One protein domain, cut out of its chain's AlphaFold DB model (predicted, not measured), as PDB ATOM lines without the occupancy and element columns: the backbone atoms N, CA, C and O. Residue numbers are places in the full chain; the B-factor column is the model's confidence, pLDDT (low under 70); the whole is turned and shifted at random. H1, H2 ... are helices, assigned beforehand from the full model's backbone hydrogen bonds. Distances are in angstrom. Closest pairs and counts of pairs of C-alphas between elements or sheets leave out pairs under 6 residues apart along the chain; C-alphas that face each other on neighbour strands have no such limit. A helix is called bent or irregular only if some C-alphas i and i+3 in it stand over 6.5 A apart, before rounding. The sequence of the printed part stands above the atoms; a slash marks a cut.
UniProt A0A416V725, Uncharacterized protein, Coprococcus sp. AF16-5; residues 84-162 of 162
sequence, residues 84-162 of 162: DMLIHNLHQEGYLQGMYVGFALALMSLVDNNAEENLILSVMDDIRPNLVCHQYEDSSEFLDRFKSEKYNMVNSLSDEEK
ATOM      1  N   ASP A  84      25.251 -41.941  -2.084       80.56
ATOM      2  CA  ASP A  84      23.890 -42.459  -1.943       80.56
ATOM      3  C   ASP A  84      22.863 -41.333  -1.784       80.56
ATOM      4  O   ASP A  84      21.820 -41.335  -2.442       80.56
ATOM      5  N   MET A  85      23.187 -40.326  -0.968       81.69
ATOM      6  CA  MET A  85      22.349 -39.139  -0.811       81.69
ATOM      7  C   MET A  85      22.286 -38.325  -2.096       81.69
ATOM      8  O   MET A  85      21.235 -37.783  -2.432       81.69
ATOM      9  N   LEU A  86      23.396 -38.212  -2.813       79.12
ATOM     10  CA  LEU A  86      23.453 -37.422  -4.025       79.12
ATOM     11  C   LEU A  86      22.646 -38.088  -5.148       79.12
ATOM     12  O   LEU A  86      21.802 -37.428  -5.751       79.12
ATOM     13  N   ILE A  87      22.814 -39.394  -5.367       79.38
ATOM     14  CA  ILE A  87      22.022 -40.170  -6.335       79.38
ATOM     15  C   ILE A  87      20.525 -40.059  -6.021       79.38
ATOM     16  O   ILE A  87      19.731 -39.771  -6.916       79.38
ATOM     17  N   HIS A  88      20.142 -40.230  -4.752       84.94
ATOM     18  CA  HIS A  88      18.751 -40.085  -4.320       84.94
ATOM     19  C   HIS A  88      18.194 -38.690  -4.643       84.94
ATOM     20  O   HIS A  88      17.121 -38.564  -5.229       84.94
ATOM     21  N   ASN A  89      18.928 -37.626  -4.303       82.50
ATOM     22  CA  ASN A  89      18.490 -36.256  -4.569       82.50
ATOM     23  C   ASN A  89      18.389 -35.948  -6.072       82.50
ATOM     24  O   ASN A  89      17.430 -35.304  -6.484       82.50
ATOM     25  N   LEU A  90      19.316 -36.442  -6.898       81.56
ATOM     26  CA  LEU A  90      19.246 -36.254  -8.350       81.56
ATOM     27  C   LEU A  90      18.050 -36.980  -8.974       81.56
ATOM     28  O   LEU A  90      17.379 -36.415  -9.837       81.56
ATOM     29  N   HIS A  91      17.750 -38.206  -8.533       84.06
ATOM     30  CA  HIS A  91      16.527 -38.893  -8.955       84.06
ATOM     31  C   HIS A  91      15.283 -38.097  -8.563       84.06
ATOM     32  O   HIS A  91      14.389 -37.912  -9.390       84.06
ATOM     33  N   GLN A  92      15.249 -37.577  -7.335       85.75
ATOM     34  CA  GLN A  92      14.146 -36.762  -6.845       85.75
ATOM     35  C   GLN A  92      13.963 -35.473  -7.657       85.75
ATOM     36  O   GLN A  92      12.840 -35.140  -8.039       85.75
ATOM     37  N   GLU A  93      15.041 -34.745  -7.949       80.50
ATOM     38  CA  GLU A  93      14.974 -33.529  -8.765       80.50
ATOM     39  C   GLU A  93      14.505 -33.820 -10.186       80.50
ATOM     40  O   GLU A  93      13.573 -33.169 -10.663       80.50
ATOM     41  N   GLY A  94      15.102 -34.817 -10.846       78.50
ATOM     42  CA  GLY A  94      14.712 -35.207 -12.199       78.50
ATOM     43  C   GLY A  94      13.251 -35.652 -12.267       78.50
ATOM     44  O   GLY A  94      12.523 -35.271 -13.184       78.50
ATOM     45  N   TYR A  95      12.787 -36.395 -11.260       83.62
ATOM     46  CA  TYR A  95      11.390 -36.799 -11.136       83.62
ATOM     47  C   TYR A  95      10.448 -35.597 -11.018       83.62
ATOM     48  O   TYR A  95       9.498 -35.484 -11.797       83.62
ATOM     49  N   LEU A  96      10.728 -34.661 -10.103       82.75
ATOM     50  CA  LEU A  96       9.914 -33.456  -9.930       82.75
ATOM     51  C   LEU A  96       9.897 -32.600 -11.199       82.75
ATOM     52  O   LEU A  96       8.823 -32.187 -11.635       82.75
ATOM     53  N   GLN A  97      11.057 -32.367 -11.821       79.44
ATOM     54  CA  GLN A  97      11.155 -31.641 -13.090       79.44
ATOM     55  C   GLN A  97      10.306 -32.310 -14.179       79.44
ATOM     56  O   GLN A  97       9.519 -31.634 -14.844       79.44
ATOM     57  N   GLY A  98      10.391 -33.637 -14.309       81.56
ATOM     58  CA  GLY A  98       9.574 -34.412 -15.241       81.56
ATOM     59  C   GLY A  98       8.072 -34.250 -14.997       81.56
ATOM     60  O   GLY A  98       7.316 -34.027 -15.945       81.56
ATOM     61  N   MET A  99       7.627 -34.281 -13.736       84.50
ATOM     62  CA  MET A  99       6.218 -34.049 -13.403       84.50
ATOM     63  C   MET A  99       5.760 -32.621 -13.724       84.50
ATOM     64  O   MET A  99       4.658 -32.446 -14.245       84.50
ATOM     65  N   TYR A 100       6.591 -31.604 -13.466       81.75
ATOM     66  CA  TYR A 100       6.275 -30.215 -13.818       81.75
ATOM     67  C   TYR A 100       6.149 -30.016 -15.330       81.75
ATOM     68  O   TYR A 100       5.194 -29.382 -15.782       81.75
ATOM     69  N   VAL A 101       7.067 -30.583 -16.119       80.44
ATOM     70  CA  VAL A 101       6.994 -30.537 -17.588       80.44
ATOM     71  C   VAL A 101       5.742 -31.265 -18.082       80.44
ATOM     72  O   VAL A 101       4.999 -30.715 -18.894       80.44
ATOM     73  N   GLY A 102       5.453 -32.459 -17.557       82.94
ATOM     74  CA  GLY A 102       4.241 -33.211 -17.896       82.94
ATOM     75  C   GLY A 102       2.954 -32.445 -17.573       82.94
ATOM     76  O   GLY A 102       2.037 -32.400 -18.392       82.94
ATOM     77  N   PHE A 103       2.904 -31.777 -16.419       85.56
ATOM     78  CA  PHE A 103       1.790 -30.909 -16.037       85.56
ATOM     79  C   PHE A 103       1.623 -29.720 -16.988       85.56
ATOM     80  O   PHE A 103       0.511 -29.452 -17.445       85.56
ATOM     81  N   ALA A 104       2.717 -29.033 -17.330       82.88
ATOM     82  CA  ALA A 104       2.685 -27.925 -18.279       82.88
ATOM     83  C   ALA A 104       2.157 -28.377 -19.651       82.88
ATOM     84  O   ALA A 104       1.256 -27.741 -20.197       82.88
ATOM     85  N   LEU A 105       2.642 -29.515 -20.163       81.56
ATOM     86  CA  LEU A 105       2.175 -30.101 -21.423       81.56
ATOM     87  C   LEU A 105       0.686 -30.468 -21.375       81.56
ATOM     88  O   LEU A 105      -0.034 -30.214 -22.339       81.56
ATOM     89  N   ALA A 106       0.202 -31.018 -20.259       85.94
ATOM     90  CA  ALA A 106      -1.211 -31.352 -20.092       85.94
ATOM     91  C   ALA A 106      -2.106 -30.103 -20.147       85.94
ATOM     92  O   ALA A 106      -3.096 -30.088 -20.878       85.94
ATOM     93  N   LEU A 107      -1.744 -29.031 -19.433       88.19
ATOM     94  CA  LEU A 107      -2.502 -27.776 -19.468       88.19
ATOM     95  C   LEU A 107      -2.453 -27.108 -20.842       88.19
ATOM     96  O   LEU A 107      -3.483 -26.651 -21.333       88.19
ATOM     97  N   MET A 108      -1.280 -27.084 -21.479       84.00
ATOM     98  CA  MET A 108      -1.129 -26.568 -22.842       84.00
ATOM     99  C   MET A 108      -2.005 -27.342 -23.824       84.00
ATOM    100  O   MET A 108      -2.699 -26.730 -24.628       84.00
ATOM    101  N   SER A 109      -2.062 -28.672 -23.705       83.94
ATOM    102  CA  SER A 109      -2.933 -29.506 -24.534       83.94
ATOM    103  C   SER A 109      -4.406 -29.155 -24.343       83.94
ATOM    104  O   SER A 109      -5.128 -29.002 -25.324       83.94
ATOM    105  N   LEU A 110      -4.860 -28.964 -23.102       87.62
ATOM    106  CA  LEU A 110      -6.241 -28.558 -22.833       87.62
ATOM    107  C   LEU A 110      -6.562 -27.192 -23.457       87.62
ATOM    108  O   LEU A 110      -7.583 -27.053 -24.130       87.62
ATOM    109  N   VAL A 111      -5.679 -26.206 -23.280       85.12
ATOM    110  CA  VAL A 111      -5.851 -24.854 -23.834       85.12
ATOM    111  C   VAL A 111      -5.864 -24.876 -25.365       85.12
ATOM    112  O   VAL A 111      -6.796 -24.344 -25.968       85.12
ATOM    113  N   ASP A 112      -4.897 -25.543 -25.997       83.44
ATOM    114  CA  ASP A 112      -4.786 -25.634 -27.461       83.44
ATOM    115  C   ASP A 112      -5.996 -26.344 -28.095       83.44
ATOM    116  O   ASP A 112      -6.332 -26.106 -29.257       83.44
ATOM    117  N   ASN A 113      -6.693 -27.184 -27.323       84.38
ATOM    118  CA  ASN A 113      -7.893 -27.894 -27.759       84.38
ATOM    119  C   ASN A 113      -9.200 -27.216 -27.332       84.38
ATOM    120  O   ASN A 113     -10.264 -27.828 -27.427       84.38
ATOM    121  N   ASN A 114      -9.140 -25.947 -26.918       89.25
ATOM    122  CA  ASN A 114     -10.294 -25.159 -26.485       89.25
ATOM    123  C   ASN A 114     -11.120 -25.863 -25.392       89.25
ATOM    124  O   ASN A 114     -12.351 -25.802 -25.405       89.25
ATOM    125  N   ALA A 115     -10.452 -26.563 -24.468       92.44
ATOM    126  CA  ALA A 115     -11.110 -27.143 -23.306       92.44
ATOM    127  C   ALA A 115     -11.802 -26.052 -22.475       92.44
ATOM    128  O   ALA A 115     -11.322 -24.921 -22.376       92.44
ATOM    129  N   GLU A 116     -12.925 -26.400 -21.850       95.19
ATOM    130  CA  GLU A 116     -13.636 -25.476 -20.969       95.19
ATOM    131  C   GLU A 116     -12.778 -25.093 -19.754       95.19
ATOM    132  O   GLU A 116     -12.083 -25.931 -19.176       95.19
ATOM    133  N   GLU A 117     -12.885 -23.840 -19.309       93.38
ATOM    134  CA  GLU A 117     -12.130 -23.311 -18.165       93.38
ATOM    135  C   GLU A 117     -12.309 -24.168 -16.902       93.38
ATOM    136  O   GLU A 117     -11.340 -24.467 -16.208       93.38
ATOM    137  N   ASN A 118     -13.526 -24.661 -16.652       95.25
ATOM    138  CA  ASN A 118     -13.815 -25.535 -15.513       95.25
ATOM    139  C   ASN A 118     -13.057 -26.870 -15.575       95.25
ATOM    140  O   ASN A 118     -12.644 -27.386 -14.538       95.25
ATOM    141  N   LEU A 119     -12.857 -27.431 -16.773       92.88
ATOM    142  CA  LEU A 119     -12.074 -28.653 -16.948       92.88
ATOM    143  C   LEU A 119     -10.589 -28.382 -16.694       92.88
ATOM    144  O   LEU A 119      -9.940 -29.161 -16.001       92.88
ATOM    145  N   ILE A 120     -10.067 -27.260 -17.202       90.88
ATOM    146  CA  ILE A 120      -8.683 -26.832 -16.954       90.88
ATOM    147  C   ILE A 120      -8.448 -26.663 -15.448       90.88
ATOM    148  O   ILE A 120      -7.489 -27.219 -14.916       90.88
ATOM    149  N   LEU A 121      -9.348 -25.965 -14.747       91.81
ATOM    150  CA  LEU A 121      -9.276 -25.780 -13.295       91.81
ATOM    151  C   LEU A 121      -9.333 -27.113 -12.539       91.81
ATOM    152  O   LEU A 121      -8.508 -27.338 -11.657       91.81
ATOM    153  N   SER A 122     -10.233 -28.023 -12.923       93.12
ATOM    154  CA  SER A 122     -10.326 -29.352 -12.304       93.12
ATOM    155  C   SER A 122      -9.024 -30.140 -12.453       93.12
ATOM    156  O   SER A 122      -8.537 -30.709 -11.483       93.12
ATOM    157  N   VAL A 123      -8.422 -30.140 -13.645       89.88
ATOM    158  CA  VAL A 123      -7.143 -30.823 -13.889       89.88
ATOM    159  C   VAL A 123      -6.007 -30.170 -13.095       89.88
ATOM    160  O   VAL A 123      -5.153 -30.870 -12.548       89.88
ATOM    161  N   MET A 124      -5.998 -28.837 -12.987       88.19
ATOM    162  CA  MET A 124      -5.030 -28.119 -12.154       88.19
ATOM    163  C   MET A 124      -5.132 -28.521 -10.684       88.19
ATOM    164  O   MET A 124      -4.103 -28.779 -10.059       88.19
ATOM    165  N   ASP A 125      -6.343 -28.580 -10.141       90.25
ATOM    166  CA  ASP A 125      -6.564 -28.901  -8.733       90.25
ATOM    167  C   ASP A 125      -6.314 -30.384  -8.420       90.25
ATOM    168  O   ASP A 125      -5.826 -30.691  -7.333       90.25
ATOM    169  N   ASP A 126      -6.531 -31.287  -9.381       87.19
ATOM    170  CA  ASP A 126      -6.218 -32.712  -9.233       87.19
ATOM    171  C   ASP A 126      -4.705 -32.998  -9.287       87.19
ATOM    172  O   ASP A 126      -4.203 -33.864  -8.565       87.19
ATOM    173  N   ILE A 127      -3.948 -32.291 -10.139       84.62
ATOM    174  CA  ILE A 127      -2.512 -32.561 -10.342       84.62
ATOM    175  C   ILE A 127      -1.634 -31.794  -9.349       84.62
ATOM    176  O   ILE A 127      -0.647 -32.348  -8.866       84.62
ATOM    177  N   ARG A 128      -1.975 -30.546  -8.996       83.69
ATOM    178  CA  ARG A 128      -1.131 -29.678  -8.150       83.69
ATOM    179  C   ARG A 128      -0.717 -30.315  -6.811       83.69
ATOM    180  O   ARG A 128       0.455 -30.169  -6.462       83.69
ATOM    181  N   PRO A 129      -1.582 -31.044  -6.076       84.69
ATOM    182  CA  PRO A 129      -1.177 -31.737  -4.852       84.69
ATOM    183  C   PRO A 129      -0.107 -32.804  -5.090       84.69
ATOM    184  O   PRO A 129       0.702 -33.061  -4.206       84.69
ATOM    185  N   ASN A 130      -0.070 -33.400  -6.284       78.00
ATOM    186  CA  ASN A 130       0.917 -34.415  -6.636       78.00
ATOM    187  C   ASN A 130       2.272 -33.804  -7.029       78.00
ATOM    188  O   ASN A 130       3.291 -34.464  -6.897       78.00
ATOM    189  N   LEU A 131       2.315 -32.532  -7.444       75.38
ATOM    190  CA  LEU A 131       3.561 -31.817  -7.773       75.38
ATOM    191  C   LEU A 131       4.377 -31.405  -6.546       75.38
ATOM    192  O   LEU A 131       5.564 -31.094  -6.649       75.38
ATOM    193  N   VAL A 132       3.730 -31.366  -5.385       68.94
ATOM    194  CA  VAL A 132       4.317 -30.903  -4.133       68.94
ATOM    195  C   VAL A 132       4.474 -32.117  -3.220       68.94
ATOM    196  O   VAL A 132       3.511 -32.820  -2.941       68.94
ATOM    197  N   CYS A 133       5.700 -32.363  -2.756       66.62
ATOM    198  CA  CYS A 133       6.050 -33.396  -1.769       66.62
ATOM    199  C   CYS A 133       6.028 -34.875  -2.212       66.62
ATOM    200  O   CYS A 133       6.325 -35.717  -1.367       66.62
ATOM    201  N   HIS A 134       5.769 -35.217  -3.477       77.44
ATOM    202  CA  HIS A 134       5.903 -36.611  -3.933       77.44
ATOM    203  C   HIS A 134       7.359 -37.034  -4.097       77.44
ATOM    204  O   HIS A 134       8.161 -36.268  -4.640       77.44
ATOM    205  N   GLN A 135       7.683 -38.245  -3.643       83.81
ATOM    206  CA  GLN A 135       9.019 -38.815  -3.775       83.81
ATOM    207  C   GLN A 135       9.138 -39.665  -5.044       83.81
ATOM    208  O   GLN A 135       8.161 -40.244  -5.523       83.81
ATOM    209  N   TYR A 136      10.347 -39.763  -5.585       83.75
ATOM    210  CA  TYR A 136      10.664 -40.616  -6.726       83.75
ATOM    211  C   TYR A 136      10.342 -42.089  -6.436       83.75
ATOM    212  O   TYR A 136       9.863 -42.807  -7.315       83.75
ATOM    213  N   GLU A 137      10.536 -42.540  -5.202       85.00
ATOM    214  CA  GLU A 137      10.234 -43.898  -4.746       85.00
ATOM    215  C   GLU A 137       8.741 -44.244  -4.903       85.00
ATOM    216  O   GLU A 137       8.393 -45.390  -5.212       85.00
ATOM    217  N   ASP A 138       7.865 -43.241  -4.801       83.00
ATOM    218  CA  ASP A 138       6.415 -43.383  -4.963       83.00
ATOM    219  C   ASP A 138       5.991 -43.433  -6.445       83.00
ATOM    220  O   ASP A 138       4.839 -43.728  -6.767       83.00
ATOM    221  N   SER A 139       6.913 -43.198  -7.391       83.25
ATOM    222  CA  SER A 139       6.613 -43.203  -8.834       83.25
ATOM    223  C   SER A 139       6.035 -44.535  -9.326       83.25
ATOM    224  O   SER A 139       5.236 -44.559 -10.267       83.25
ATOM    225  N   SER A 140       6.389 -45.642  -8.666       83.62
ATOM    226  CA  SER A 140       5.848 -46.973  -8.946       83.62
ATOM    227  C   SER A 140       4.329 -47.034  -8.765       83.62
ATOM    228  O   SER A 140       3.637 -47.603  -9.609       83.62
ATOM    229  N   GLU A 141       3.792 -46.354  -7.750       81.75
ATOM    230  CA  GLU A 141       2.355 -46.289  -7.494       81.75
ATOM    231  C   GLU A 141       1.616 -45.609  -8.655       81.75
ATOM    232  O   GLU A 141       0.578 -46.095  -9.111       81.75
ATOM    233  N   PHE A 142       2.162 -44.512  -9.191       80.69
ATOM    234  CA  PHE A 142       1.581 -43.836 -10.354       80.69
ATOM    235  C   PHE A 142       1.598 -44.708 -11.602       80.69
ATOM    236  O   PHE A 142       0.598 -44.764 -12.322       80.69
ATOM    237  N   LEU A 143       2.712 -45.397 -11.857       82.56
ATOM    238  CA  LEU A 143       2.832 -46.291 -13.005       82.56
ATOM    239  C   LEU A 143       1.850 -47.459 -12.902       82.56
ATOM    240  O   LEU A 143       1.215 -47.813 -13.893       82.56
ATOM    241  N   ASP A 144       1.681 -48.029 -11.715       86.12
ATOM    242  CA  ASP A 144       0.750 -49.131 -11.495       86.12
ATOM    243  C   ASP A 144      -0.706 -48.667 -11.582       86.12
ATOM    244  O   ASP A 144      -1.536 -49.331 -12.210       86.12
ATOM    245  N   ARG A 145      -1.015 -47.470 -11.068       83.25
ATOM    246  CA  ARG A 145      -2.316 -46.826 -11.282       83.25
ATOM    247  C   ARG A 145      -2.581 -46.597 -12.764       83.25
ATOM    248  O   ARG A 145      -3.679 -46.913 -13.213       83.25
ATOM    249  N   PHE A 146      -1.613 -46.102 -13.532       82.88
ATOM    250  CA  PHE A 146      -1.760 -45.879 -14.974       82.88
ATOM    251  C   PHE A 146      -1.939 -47.184 -15.765       82.88
ATOM    252  O   PHE A 146      -2.653 -47.212 -16.762       82.88
ATOM    253  N   LYS A 147      -1.356 -48.292 -15.303       83.75
ATOM    254  CA  LYS A 147      -1.566 -49.629 -15.884       83.75
ATOM    255  C   LYS A 147      -2.898 -50.276 -15.488       83.75
ATOM    256  O   LYS A 147      -3.209 -51.360 -15.974       83.75
ATOM    257  N   SER A 148      -3.669 -49.671 -14.583       85.38
ATOM    258  CA  SER A 148      -4.955 -50.227 -14.155       85.38
ATOM    259  C   SER A 148      -6.010 -50.170 -15.266       85.38
ATOM    260  O   SER A 148      -5.966 -49.310 -16.148       85.38
ATOM    261  N   GLU A 149      -7.032 -51.031 -15.170       76.25
ATOM    262  CA  GLU A 149      -8.132 -51.093 -16.146       76.25
ATOM    263  C   GLU A 149      -8.809 -49.743 -16.400       76.25
ATOM    264  O   GLU A 149      -9.266 -49.477 -17.510       76.25
ATOM    265  N   LYS A 150      -8.825 -48.860 -15.397       84.56
ATOM    266  CA  LYS A 150      -9.412 -47.523 -15.510       84.56
ATOM    267  C   LYS A 150      -8.781 -46.692 -16.633       84.56
ATOM    268  O   LYS A 150      -9.483 -45.906 -17.263       84.56
ATOM    269  N   TYR A 151      -7.483 -46.859 -16.880       82.12
ATOM    270  CA  TYR A 151      -6.740 -46.107 -17.893       82.12
ATOM    271  C   TYR A 151      -6.379 -46.959 -19.114       82.12
ATOM    272  O   TYR A 151      -5.729 -46.458 -20.029       82.12
ATOM    273  N   ASN A 152      -6.857 -48.209 -19.191       79.44
ATOM    274  CA  ASN A 152      -6.590 -49.094 -20.329       79.44
ATOM    275  C   ASN A 152      -7.003 -48.489 -21.668       79.44
ATOM    276  O   ASN A 152      -6.340 -48.764 -22.662       79.44
ATOM    277  N   MET A 153      -8.032 -47.634 -21.689       82.00
ATOM    278  CA  MET A 153      -8.430 -46.901 -22.893       82.00
ATOM    279  C   MET A 153      -7.259 -46.119 -23.510       82.00
ATOM    280  O   MET A 153      -7.129 -46.077 -24.727       82.00
ATOM    281  N   VAL A 154      -6.386 -45.520 -22.694       79.56
ATOM    282  CA  VAL A 154      -5.220 -44.765 -23.182       79.56
ATOM    283  C   VAL A 154      -4.227 -45.699 -23.874       79.56
ATOM    284  O   VAL A 154      -3.736 -45.389 -24.955       79.56
ATOM    285  N   ASN A 155      -3.979 -46.867 -23.282       72.69
ATOM    286  CA  ASN A 155      -3.042 -47.849 -23.823       72.69
ATOM    287  C   ASN A 155      -3.594 -48.517 -25.095       72.69
ATOM    288  O   ASN A 155      -2.865 -48.653 -26.073       72.69
ATOM    289  N   SER A 156      -4.890 -48.849 -25.129       75.75
ATOM    290  CA  SER A 156      -5.524 -49.496 -26.287       75.75
ATOM    291  C   SER A 156      -5.564 -48.608 -27.531       75.75
ATOM    292  O   SER A 156      -5.485 -49.117 -28.642       75.75
ATOM    293  N   LEU A 157      -5.648 -47.284 -27.360       70.56
ATOM    294  CA  LEU A 157      -5.642 -46.338 -28.480       70.56
ATOM    295  C   LEU A 157      -4.288 -46.281 -29.208       70.56
ATOM    296  O   LEU A 157      -4.256 -45.970 -30.393       70.56
ATOM    297  N   SER A 158      -3.180 -46.601 -28.530       59.16
ATOM    298  CA  SER A 158      -1.840 -46.605 -29.139       59.16
ATOM    299  C   SER A 158      -1.541 -47.833 -30.008       59.16
ATOM    300  O   SER A 158      -0.653 -47.781 -30.860       59.16
ATOM    301  N   ASP A 159      -2.288 -48.924 -29.824       56.84
ATOM    302  CA  ASP A 159      -2.092 -50.176 -30.563       56.84
ATOM    303  C   ASP A 159      -2.926 -50.240 -31.856       56.84
ATOM    304  O   ASP A 159      -2.584 -50.987 -32.768       56.84
ATOM    305  N   GLU A 160      -3.981 -49.429 -31.973       50.66
ATOM    306  CA  GLU A 160      -4.857 -49.366 -33.156       50.66
ATOM    307  C   GLU A 160      -4.285 -48.510 -34.307       50.66
ATOM    308  O   GLU A 160      -4.851 -48.487 -35.402       50.66
ATOM    309  N   GLU A 161      -3.162 -47.817 -34.086       47.09
ATOM    310  CA  GLU A 161      -2.460 -47.012 -35.101       47.09
ATOM    311  C   GLU A 161      -1.265 -47.735 -35.766       47.09
ATOM    312  O   GLU A 161      -0.572 -47.129 -36.589       47.09
ATOM    313  N   LYS A 162      -1.034 -49.021 -35.456       42.41
ATOM    314  CA  LYS A 162      -0.067 -49.900 -36.151       42.41
ATOM    315  C   LYS A 162      -0.741 -50.792 -37.189       42.41
ATOM    316  O   LYS A 162      -0.119 -50.984 -38.259       42.41
TER     317      LYS A 162
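What this domain is: This is residues 84 to 162 of the 162 residues of an uncharacterized protein of Coprococcus sp. AF16-5 (UniProt A0A416V725). The model is a long helical hairpin with a loose arm splayed away from it: the long helix H1 has the shorter H2 folded back beside its later part, and H3 sets out from the earlier half of H1, running the same way as H1 but spreading from it, with an open, V-shaped gap between them. H4 turns off about perpendicular to H3 at the far end of this arm, and residues 140 to 145, 148 to 153 and 156 to 162 stick out free of the rest. The printed part has 79 residues with four named helices, H1, H2, H3 and H4 along the chain, and no named strand; its class is all helix, with 66 residues in the helices. The whole is loose, with a radius of gyration of the C-alphas of 15.1 A, and the C-alphas span 44 by 32 by 20 A along their three main axes.

How they stand to each other: H1, residues 84 to 112, and H2, residues 117 to 131, form a helical hairpin. They touch with 9 pairs of C-alphas within 8 A, and their closest C-alphas, those of Leu 110 and Ile 120, are 6.6 A apart. Their lines stand at a shallow tilt of 2 degrees, and they run opposite ways. H3, residues 136 to 146, touches H1 with 4 pairs of C-alphas within 8 A. H1 touches H3 with residues 91 to 96 alone. The closest C-alphas of H1 and H3, those of Gln 92 and Tyr 136, are 5.2 A apart. H1 and H3 run the same way at a steep tilt of 39 degrees. H2 and H3 follow each other in the chain but are apart. H4, residues 149 to 159, is close to H3 but not clearly touching it, with 2 pairs of C-alphas within 8 A. The closest C-alphas of H3 and H4, those of Phe 146 and Asn 152, are 7.9 A apart, and the two lines are about perpendicular at 80 degrees. H4 is apart from H1 and from H2. In H1 every O i to N i+4 pair is within hydrogen-bond range; in H2 it is 9 of 11, in H3 4 of 7 and in H4 2 of 7, where 5 of 8 O i to N i+3 pairs are within range.

Where its parts are: H1 begins at C-alpha 84, at (23.890, -42.459, -1.943), and ends at C-alpha 112, at (-4.786, -25.634, -27.461), with 41.9 A from first to last C-alpha. H2 measures 20.7 A from C-alpha 117 to C-alpha 131; it is irregular, but only just, with C-alphas 126 and 129 6.7 A apart. H3 measures 15.8 A from C-alpha 136 to C-alpha 146 and is only just irregular, with C-alphas 137 and 140 6.8 A apart. H4 is irregular too, with C-alphas 150 and 153 7.5 A apart; it measures 15.7 A and ends at C-alpha 159, at (-2.092, -50.176, -30.563).

The domain as a whole: The two C-alphas farthest apart in the domain, those of Asp 84 and Asn 114, are 45.5 A apart, and the C-alphas of Asp 84 and Lys 162, the first and last printed, are 42.4 A apart. Lys 162 is the chain's last residue. The printed part has no cut. The links H1 to H2, H2 to H3 and H3 to H4 are tight, with 4, 4 and 2 residues between the helices. The mean pLDDT of the printed part is 81.3, and residues 132 to 133 and 158 to 162 are under 70.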